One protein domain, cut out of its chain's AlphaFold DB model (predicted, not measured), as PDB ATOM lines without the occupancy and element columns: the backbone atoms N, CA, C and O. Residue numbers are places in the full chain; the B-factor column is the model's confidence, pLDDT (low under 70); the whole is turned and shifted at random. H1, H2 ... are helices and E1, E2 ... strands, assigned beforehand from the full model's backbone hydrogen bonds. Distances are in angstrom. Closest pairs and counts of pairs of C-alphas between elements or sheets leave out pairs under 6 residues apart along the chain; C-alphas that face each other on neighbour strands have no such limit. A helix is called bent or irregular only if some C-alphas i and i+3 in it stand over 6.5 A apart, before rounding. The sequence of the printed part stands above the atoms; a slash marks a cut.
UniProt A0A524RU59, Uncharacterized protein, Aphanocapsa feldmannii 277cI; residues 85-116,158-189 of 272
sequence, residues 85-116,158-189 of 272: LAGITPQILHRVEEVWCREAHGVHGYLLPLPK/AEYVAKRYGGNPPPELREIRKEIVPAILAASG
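This is residues 85 to 116 and 158 to 189 of the 272 residues of an uncharacterized protein of Aphanocapsa feldmannii 277cI (UniProt A0A524RU59). Two helices, H1 and H2, run side by side in opposite ways at one end of a long, narrow rod, and a small two-stranded ribbon, E1 beside E2, lies toward the other end. The helices meet where H1 begins, and they spread from each other toward the ribbon, to which a tight link leads from each. The printed part has 64 residues, with two named helices and two named strands in the order H1, E1, E2, H2; the sheet has the order E1 - E2 and is antiparallel. The class is mostly helix, with 33 residues in helices and 6 in strands. The whole is extended, with a radius of gyration of the C-alphas of 17.3 A and spans of 59 by 22 by 13 A.

The printed part begins at Leu 85. H1 holds residues 89 to 104 and is 22.4 A from first to last C-alpha; C-alpha 89 is at (156.626, 177.046, 168.970). E1 holds residues 109 to 111, with C-alpha 109 at (158.658, 203.575, 149.271). After the cut, E2 holds residues 163 to 165. H2 holds residues 171 to 187 and is 25.0 A long from first to last C-alpha, with C-alpha 187 at (159.130, 167.661, 167.520). H2 is neither bent nor irregular, but only just: C-alphas 178 and 181 are 6.0 A apart.

H1 touches H2 with residues 89 to 96 alone. The closest C-alphas of the two helices are those of Thr 89 and Ile 180, 6.4 A apart. Their lines stand at a tilt of 37 degrees, only just steep, and they run opposite ways. A tight link of 4 residues joins H1 to E1. E1 and E2 are antiparallel neighbours, with 136 degrees between their directions. The C-alphas of Tyr 110 and Arg 164 face each other at 4.5 A. Across this pair, N 111 and O 163 are within hydrogen-bond range at 2.8 A, and so are N 165 and O 109 at 2.8 A. A tight link of 5 residues joins E2 to H2. H1 and E2 are apart, and so are E1 and H2. Every O i to N i+4 pair is within hydrogen-bond range in H1; in H2, 12 of 13 are.

The two C-alphas farthest apart are those of Lys 116 and Gly 189, 60.9 A. The first and last printed C-alphas, of Leu 85 and Gly 189, are 10.9 A apart. Residues 117 to 157 are not printed, and C-alphas 116 and 158 are 16.4 A apart across this cut, which lies in the link from E1 to E2. Of the links that are printed whole, none is long. The mean pLDDT of the printed part is 83.9; residues 115 to 116 and 158 to 160, beside the cut, are under 70 in this predicted model.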
ATOM      1  N   LEU A  85     153.202 168.699 171.361       84.75
ATOM      2  CA  LEU A  85     154.510 168.442 171.982       84.75
ATOM      3  C   LEU A  85     155.535 169.554 171.687       84.75
ATOM      4  O   LEU A  85     156.387 169.830 172.526       84.75
ATOM      5  N   ALA A  86     155.426 170.241 170.543       88.62
ATOM      6  CA  ALA A  86     156.238 171.422 170.227       88.62
ATOM      7  C   ALA A  86     155.875 172.669 171.070       88.62
ATOM      8  O   ALA A  86     156.557 173.699 170.984       88.62
ATOM      9  N   GLY A  87     154.804 172.600 171.871       89.62
ATOM     10  CA  GLY A  87     154.387 173.639 172.808       89.62
ATOM     11  C   GLY A  87     153.991 174.949 172.126       89.62
ATOM     12  O   GLY A  87     153.149 174.979 171.231       89.62
ATOM     13  N   ILE A  88     154.601 176.057 172.555       92.00
ATOM     14  CA  ILE A  88     154.306 177.408 172.045       92.00
ATOM     15  C   ILE A  88     154.914 177.680 170.656       92.00
ATOM     16  O   ILE A  88     154.520 178.624 169.971       92.00
ATOM     17  N   THR A  89     155.845 176.841 170.200       93.19
ATOM     18  CA  THR A  89     156.626 177.046 168.970       93.19
ATOM     19  C   THR A  89     155.764 177.286 167.716       93.19
ATOM     20  O   THR A  89     156.026 178.258 167.000       93.19
ATOM     21  N   PRO A  90     154.694 176.505 167.442       91.44
ATOM     22  CA  PRO A  90     153.818 176.761 166.296       91.44
ATOM     23  C   PRO A  90     153.057 178.091 166.401       91.44
ATOM     24  O   PRO A  90     152.807 178.737 165.384       91.44
ATOM     25  N   GLN A  91     152.712 178.526 167.618       92.69
ATOM     26  CA  GLN A  91     152.045 179.812 167.837       92.69
ATOM     27  C   GLN A  91     152.996 180.976 167.553       92.69
ATOM     28  O   GLN A  91     152.597 181.938 166.899       92.69
ATOM     29  N   ILE A  92     154.261 180.875 167.977       93.38
ATOM     30  CA  ILE A  92     155.280 181.884 167.661       93.38
ATOM     31  C   ILE A  92     155.487 181.952 166.148       93.38
ATOM     32  O   ILE A  92     155.463 183.050 165.595       93.38
ATOM     33  N   LEU A  93     155.597 180.805 165.460       93.75
ATOM     34  CA  LEU A  93     155.703 180.784 163.996       93.75
ATOM     35  C   LEU A  93     154.540 181.530 163.342       93.75
ATOM     36  O   LEU A  93     154.755 182.382 162.486       93.75
ATOM     37  N   HIS A  94     153.312 181.226 163.770       93.81
ATOM     38  CA  HIS A  94     152.116 181.862 163.236       93.81
ATOM     39  C   HIS A  94     152.153 183.385 163.410       93.81
ATOM     40  O   HIS A  94     151.874 184.109 162.459       93.81
ATOM     41  N   ARG A  95     152.556 183.882 164.587       93.62
ATOM     42  CA  ARG A  95     152.678 185.326 164.841       93.62
ATOM     43  C   ARG A  95     153.780 185.984 164.018       93.62
ATOM     44  O   ARG A  95     153.576 187.088 163.520       93.62
ATOM     45  N   VAL A  96     154.921 185.320 163.846       93.06
ATOM     46  CA  VAL A  96     156.014 185.823 163.001       93.06
ATOM     47  C   VAL A  96     155.556 185.948 161.546       93.06
ATOM     48  O   VAL A  96     155.744 186.998 160.934       93.06
ATOM     49  N   GLU A  97     154.898 184.917 161.011       92.31
ATOM     50  CA  GLU A  97     154.360 184.929 159.645       92.31
ATOM     51  C   GLU A  97     153.234 185.964 159.478       92.31
ATOM     52  O   GLU A  97     153.149 186.621 158.442       92.31
ATOM     53  N   GLU A  98     152.398 186.173 160.500       92.62
ATOM     54  CA  GLU A  98     151.359 187.210 160.496       92.62
ATOM     55  C   GLU A  98     151.966 188.618 160.375       92.62
ATOM     56  O   GLU A  98     151.519 189.423 159.552       92.62
ATOM     57  N   VAL A  99     153.013 188.911 161.158       90.25
ATOM     58  CA  VAL A  99     153.749 190.181 161.073       90.25
ATOM     59  C   VAL A  99     154.365 190.338 159.688       90.25
ATOM     60  O   VAL A  99     154.220 191.386 159.069       90.25
ATOM     61  N   TRP A 100     155.001 189.297 159.156       87.75
ATOM     62  CA  TRP A 100     155.607 189.359 157.825       87.75
ATOM     63  C   TRP A 100     154.601 189.578 156.711       87.75
ATOM     64  O   TRP A 100     154.861 190.378 155.818       87.75
ATOM     65  N   CYS A 101     153.452 188.910 156.774       88.81
ATOM     66  CA  CYS A 101     152.365 189.114 155.828       88.81
ATOM     67  C   CYS A 101     151.898 190.577 155.851       88.81
ATOM     68  O   CYS A 101     151.790 191.221 154.806       88.81
ATOM     69  N   ARG A 102     151.723 191.149 157.049       85.50
ATOM     70  CA  ARG A 102     151.348 192.558 157.223       85.50
ATOM     71  C   ARG A 102     152.393 193.517 156.650       85.50
ATOM     72  O   ARG A 102     152.032 194.452 155.943       85.50
ATOM     73  N   GLU A 103     153.671 193.271 156.921       84.62
ATOM     74  CA  GLU A 103     154.783 194.078 156.406       84.62
ATOM     75  C   GLU A 103     154.914 193.969 154.878       84.62
ATOM     76  O   GLU A 103     155.173 194.967 154.208       84.62
ATOM     77  N   ALA A 104     154.702 192.774 154.316       83.56
ATOM     78  CA  ALA A 104     154.779 192.519 152.878       83.56
ATOM     79  C   ALA A 104     153.660 193.220 152.094       83.56
ATOM     80  O   ALA A 104     153.891 193.694 150.983       83.56
ATOM     81  N   HIS A 105     152.462 193.318 152.677       82.62
ATOM     82  CA  HIS A 105     151.335 194.054 152.100       82.62
ATOM     83  C   HIS A 105     151.339 195.554 152.439       82.62
ATOM     84  O   HIS A 105     150.482 196.297 151.959       82.62
ATOM     85  N   GLY A 106     152.295 196.013 153.249       81.25
ATOM     86  CA  GLY A 106     152.445 197.418 153.604       81.25
ATOM     87  C   GLY A 106     152.882 198.291 152.425       81.25
ATOM     88  O   GLY A 106     153.544 197.846 151.481       81.25
ATOM     89  N   VAL A 107     152.549 199.582 152.505       79.94
ATOM     90  CA  VAL A 107     153.056 200.586 151.559       79.94
ATOM     91  C   VAL A 107     154.574 200.655 151.695       79.94
ATOM     92  O   VAL A 107     155.097 200.924 152.776       79.94
ATOM     93  N   HIS A 108     155.277 200.420 150.594       80.88
ATOM     94  CA  HIS A 108     156.726 200.532 150.502       80.88
ATOM     95  C   HIS A 108     157.103 201.722 149.624       80.88
ATOM     96  O   HIS A 108     156.444 202.019 148.629       80.88
ATOM     97  N   GLY A 109     158.174 202.412 149.995       79.75
ATOM     98  CA  GLY A 109     158.658 203.575 149.271       79.75
ATOM     99  C   GLY A 109     160.033 204.008 149.748       79.75
ATOM    100  O   GLY A 109     160.683 203.342 150.552       79.75
ATOM    101  N   TYR A 110     160.474 205.151 149.250       81.38
ATOM    102  CA  TYR A 110     161.681 205.808 149.720       81.38
ATOM    103  C   TYR A 110     161.325 207.236 150.102       81.38
ATOM    104  O   TYR A 110     160.628 207.930 149.365       81.38
ATOM    105  N   LEU A 111     161.792 207.656 151.271       79.75
ATOM    106  CA  LEU A 111     161.737 209.037 151.705       79.75
ATOM    107  C   LEU A 111     163.061 209.687 151.331       79.75
ATOM    108  O   LEU A 111     164.121 209.304 151.832       79.75
ATOM    109  N   LEU A 112     162.981 210.663 150.436       77.50
ATOM    110  CA  LEU A 112     164.091 211.540 150.117       77.50
ATOM    111  C   LEU A 112     163.930 212.814 150.958       77.50
ATOM    112  O   LEU A 112     162.959 213.545 150.739       77.50
ATOM    113  N   PRO A 113     164.807 213.076 151.942       73.38
ATOM    114  CA  PRO A 113     164.782 214.347 152.648       73.38
ATOM    115  C   PRO A 113     165.158 215.461 151.666       73.38
ATOM    116  O   PRO A 113     166.208 215.407 151.030       73.38
ATOM    117  N   LEU A 114     164.281 216.454 151.528       70.44
ATOM    118  CA  LEU A 114     164.559 217.670 150.769       70.44
ATOM    119  C   LEU A 114     164.841 218.816 151.750       70.44
ATOM    120  O   LEU A 114     164.210 218.862 152.816       70.44
ATOM    121  N   PRO A 115     165.770 219.733 151.430       66.50
ATOM    122  CA  PRO A 115     166.028 220.902 152.253       66.50
ATOM    123  C   PRO A 115     164.759 221.749 152.355       66.50
ATOM    124  O   PRO A 115     163.942 221.813 151.433       66.50
ATOM    125  N   LYS A 116     164.582 222.403 153.502       60.16
ATOM    126  CA  LYS A 116     163.476 223.336 153.706       60.16
ATOM    127  C   LYS A 116     163.694 224.524 152.767       60.16
ATOM    128  O   LYS A 116     164.686 225.230 152.923       60.16
ATOM    129  N   ALA A 158     176.191 212.072 152.600       58.09
ATOM    130  CA  ALA A 158     175.077 211.752 153.495       58.09
ATOM    131  C   ALA A 158     173.836 212.661 153.374       58.09
ATOM    132  O   ALA A 158     172.830 212.367 154.018       58.09
ATOM    133  N   GLU A 159     173.870 213.742 152.587       59.91
ATOM    134  CA  GLU A 159     172.798 214.758 152.608       59.91
ATOM    135  C   GLU A 159     171.507 214.276 151.910       59.91
ATOM    136  O   GLU A 159     170.411 214.474 152.429       59.91
ATOM    137  N   TYR A 160     171.631 213.533 150.801       63.19
ATOM    138  CA  TYR A 160     170.503 213.096 149.957       63.19
ATOM    139  C   TYR A 160     170.357 211.571 149.870       63.19
ATOM    140  O   TYR A 160     170.051 211.013 148.815       63.19
ATOM    141  N   VAL A 161     170.586 210.861 150.977       71.12
ATOM    142  CA  VAL A 161     170.410 209.403 151.005       71.12
ATOM    143  C   VAL A 161     168.927 209.067 151.146       71.12
ATOM    144  O   VAL A 161     168.313 209.312 152.186       71.12
ATOM    145  N   ALA A 162     168.356 208.470 150.098       74.12
ATOM    146  CA  ALA A 162     166.997 207.947 150.115       74.12
ATOM    147  C   ALA A 162     166.851 206.888 151.221       74.12
ATOM    148  O   ALA A 162     167.469 205.822 151.174       74.12
ATOM    149  N   LYS A 163     166.020 207.166 152.228       80.06
ATOM    150  CA  LYS A 163     165.740 206.214 153.306       80.06
ATOM    151  C   LYS A 163     164.557 205.352 152.912       80.06
ATOM    152  O   LYS A 163     163.484 205.867 152.604       80.06
ATOM    153  N   ARG A 164     164.741 204.033 152.923       77.31
ATOM    154  CA  ARG A 164     163.647 203.092 152.673       77.31
ATOM    155  C   ARG A 164     162.562 203.287 153.731       77.31
ATOM    156  O   ARG A 164     162.841 203.256 154.925       77.31
ATOM    157  N   TYR A 165     161.337 203.462 153.266       78.19
ATOM    158  CA  TYR A 165     160.124 203.506 154.064       78.19
ATOM    159  C   TYR A 165     159.251 202.300 153.715       78.19
ATOM    160  O   TYR A 165     159.238 201.825 152.578       78.19
ATOM    161  N   GLY A 166     158.520 201.796 154.699       75.00
ATOM    162  CA  GLY A 166     157.681 200.615 154.554       75.00
ATOM    163  C   GLY A 166     158.320 199.352 155.101       75.00
ATOM    164  O   GLY A 166     159.371 199.391 155.747       75.00
ATOM    165  N   GLY A 167     157.641 198.232 154.855       75.19
ATOM    166  CA  GLY A 167     157.805 197.065 155.698       75.19
ATOM    167  C   GLY A 167     159.222 196.495 155.690       75.19
ATOM    168  O   GLY A 167     159.785 196.172 154.633       75.19
ATOM    169  N   ASN A 168     159.833 196.404 156.865       76.12
ATOM    170  CA  ASN A 168     161.116 195.744 157.070       76.12
ATOM    171  C   ASN A 168     161.043 194.969 158.380       76.12
ATOM    172  O   ASN A 168     161.309 195.552 159.434       76.12
ATOM    173  N   PRO A 169     160.693 193.673 158.344       77.50
ATOM    174  CA  PRO A 169     160.671 192.904 159.570       77.50
ATOM    175  C   PRO A 169     162.071 192.922 160.202       77.50
ATOM    176  O   PRO A 169     163.052 192.717 159.468       77.50
ATOM    177  N   PRO A 170     162.165 193.151 161.525       82.69
ATOM    178  CA  PRO A 170     163.428 193.126 162.248       82.69
ATOM    179  C   PRO A 170     164.236 191.858 161.930       82.69
ATOM    180  O   PRO A 170     163.642 190.783 161.759       82.69
ATOM    181  N   PRO A 171     165.573 191.954 161.808       85.88
ATOM    182  CA  PRO A 171     166.419 190.802 161.497       85.88
ATOM    183  C   PRO A 171     166.251 189.668 162.518       85.88
ATOM    184  O   PRO A 171     166.297 188.500 162.139       85.88
ATOM    185  N   GLU A 172     165.935 189.991 163.770       89.56
ATOM    186  CA  GLU A 172     165.664 189.034 164.843       89.56
ATOM    187  C   GLU A 172     164.487 188.113 164.495       89.56
ATOM    188  O   GLU A 172     164.566 186.907 164.710       89.56
ATOM    189  N   LEU A 173     163.421 188.632 163.867       87.88
ATOM    190  CA  LEU A 173     162.286 187.804 163.434       87.88
ATOM    191  C   LEU A 173     162.686 186.798 162.346       87.88
ATOM    192  O   LEU A 173     162.101 185.717 162.254       87.88
ATOM    193  N   ARG A 174     163.681 187.136 161.515       88.06
ATOM    194  CA  ARG A 174     164.200 186.232 160.474       88.06
ATOM    195  C   ARG A 174     164.983 185.088 161.082       88.06
ATOM    196  O   ARG A 174     164.786 183.953 160.654       88.06
ATOM    197  N   GLU A 175     165.816 185.374 162.074       91.06
ATOM    198  CA  GLU A 175     166.560 184.337 162.789       91.06
ATOM    199  C   GLU A 175     165.617 183.444 163.601       91.06
ATOM    200  O   GLU A 175     165.639 182.226 163.423       91.06
ATOM    201  N   ILE A 176     164.664 184.032 164.333       92.00
ATOM    202  CA  ILE A 176     163.623 183.288 165.059       92.00
ATOM    203  C   ILE A 176     162.893 182.314 164.123       92.00
ATOM    204  O   ILE A 176     162.744 181.133 164.433       92.00
ATOM    205  N   ARG A 177     162.478 182.757 162.929       89.50
ATOM    206  CA  ARG A 177     161.826 181.858 161.968       89.50
ATOM    207  C   ARG A 177     162.737 180.719 161.507       89.50
ATOM    208  O   ARG A 177     162.274 179.584 161.365       89.50
ATOM    209  N   LYS A 178     164.013 181.010 161.226       89.06
ATOM    210  CA  LYS A 178     164.978 180.001 160.761       89.06
ATOM    211  C   LYS A 178     165.203 178.896 161.788       89.06
ATOM    212  O   LYS A 178     165.472 177.773 161.350       89.06
ATOM    213  N   GLU A 179     165.082 179.209 163.077       90.44
ATOM    214  CA  GLU A 179     165.236 178.293 164.217       90.44
ATOM    215  C   GLU A 179     163.945 177.527 164.549       90.44
ATOM    216  O   GLU A 179     163.972 176.318 164.790       90.44
ATOM    217  N   ILE A 180     162.794 178.199 164.481       92.06
ATOM    218  CA  ILE A 180     161.480 177.626 164.805       92.06
ATOM    219  C   ILE A 180     161.089 176.483 163.866       92.06
ATOM    220  O   ILE A 180     160.562 175.466 164.314       92.06
ATOM    221  N   VAL A 181     161.340 176.624 162.560       88.25
ATOM    222  CA  VAL A 181     161.013 175.573 161.583       88.25
ATOM    223  C   VAL A 181     161.718 174.244 161.922       88.25
ATOM    224  O   VAL A 181     161.021 173.235 162.034       88.25
ATOM    225  N   PRO A 182     163.049 174.206 162.147       89.88
ATOM    226  CA  PRO A 182     163.736 173.028 162.673       89.88
ATOM    227  C   PRO A 182     163.135 172.479 163.963       89.88
ATOM    228  O   PRO A 182     162.977 171.269 164.069       89.88
ATOM    229  N   ALA A 183     162.785 173.339 164.923       89.94
ATOM    230  CA  ALA A 183     162.228 172.897 166.200       89.94
ATOM    231  C   ALA A 183     160.880 172.174 166.024       89.94
ATOM    232  O   ALA A 183     160.660 171.123 166.625       89.94
ATOM    233  N   ILE A 184     160.005 172.681 165.147       90.81
ATOM    234  CA  ILE A 184     158.730 172.024 164.817       90.81
ATOM    235  C   ILE A 184     158.982 170.687 164.118       90.81
ATOM    236  O   ILE A 184     158.387 169.684 164.491       90.81
ATOM    237  N   LEU A 185     159.878 170.650 163.129       90.75
ATOM    238  CA  LEU A 185     160.204 169.414 162.411       90.75
ATOM    239  C   LEU A 185     160.814 168.358 163.342       90.75
ATOM    240  O   LEU A 185     160.442 167.189 163.261       90.75
ATOM    241  N   ALA A 186     161.675 168.774 164.271       88.75
ATOM    242  CA  ALA A 186     162.267 167.902 165.276       88.75
ATOM    243  C   ALA A 186     161.212 167.326 166.234       88.75
ATOM    244  O   ALA A 186     161.227 166.122 166.483       88.75
ATOM    245  N   ALA A 187     160.259 168.140 166.709       88.31
ATOM    246  CA  ALA A 187     159.130 167.661 167.520       88.31
ATOM    247  C   ALA A 187     158.247 166.658 166.755       88.31
ATOM    248  O   ALA A 187     157.723 165.705 167.325       88.31
ATOM    249  N   SER A 188     158.142 166.837 165.439       88.38
ATOM    250  CA  SER A 188     157.461 165.930 164.514       88.38
ATOM    251  C   SER A 188     158.261 164.671 164.160       88.38
ATOM    252  O   SER A 188     157.763 163.823 163.418       88.38
ATOM    253  N   GLY A 189     159.503 164.551 164.640       89.19
ATOM    254  CA  GLY A 189     160.411 163.461 164.296       89.19
ATOM    255  C   GLY A 189     160.883 163.482 162.838       89.19
ATOM    256  O   GLY A 189     161.365 162.463 162.351       89.19
TER     257      GLY A 189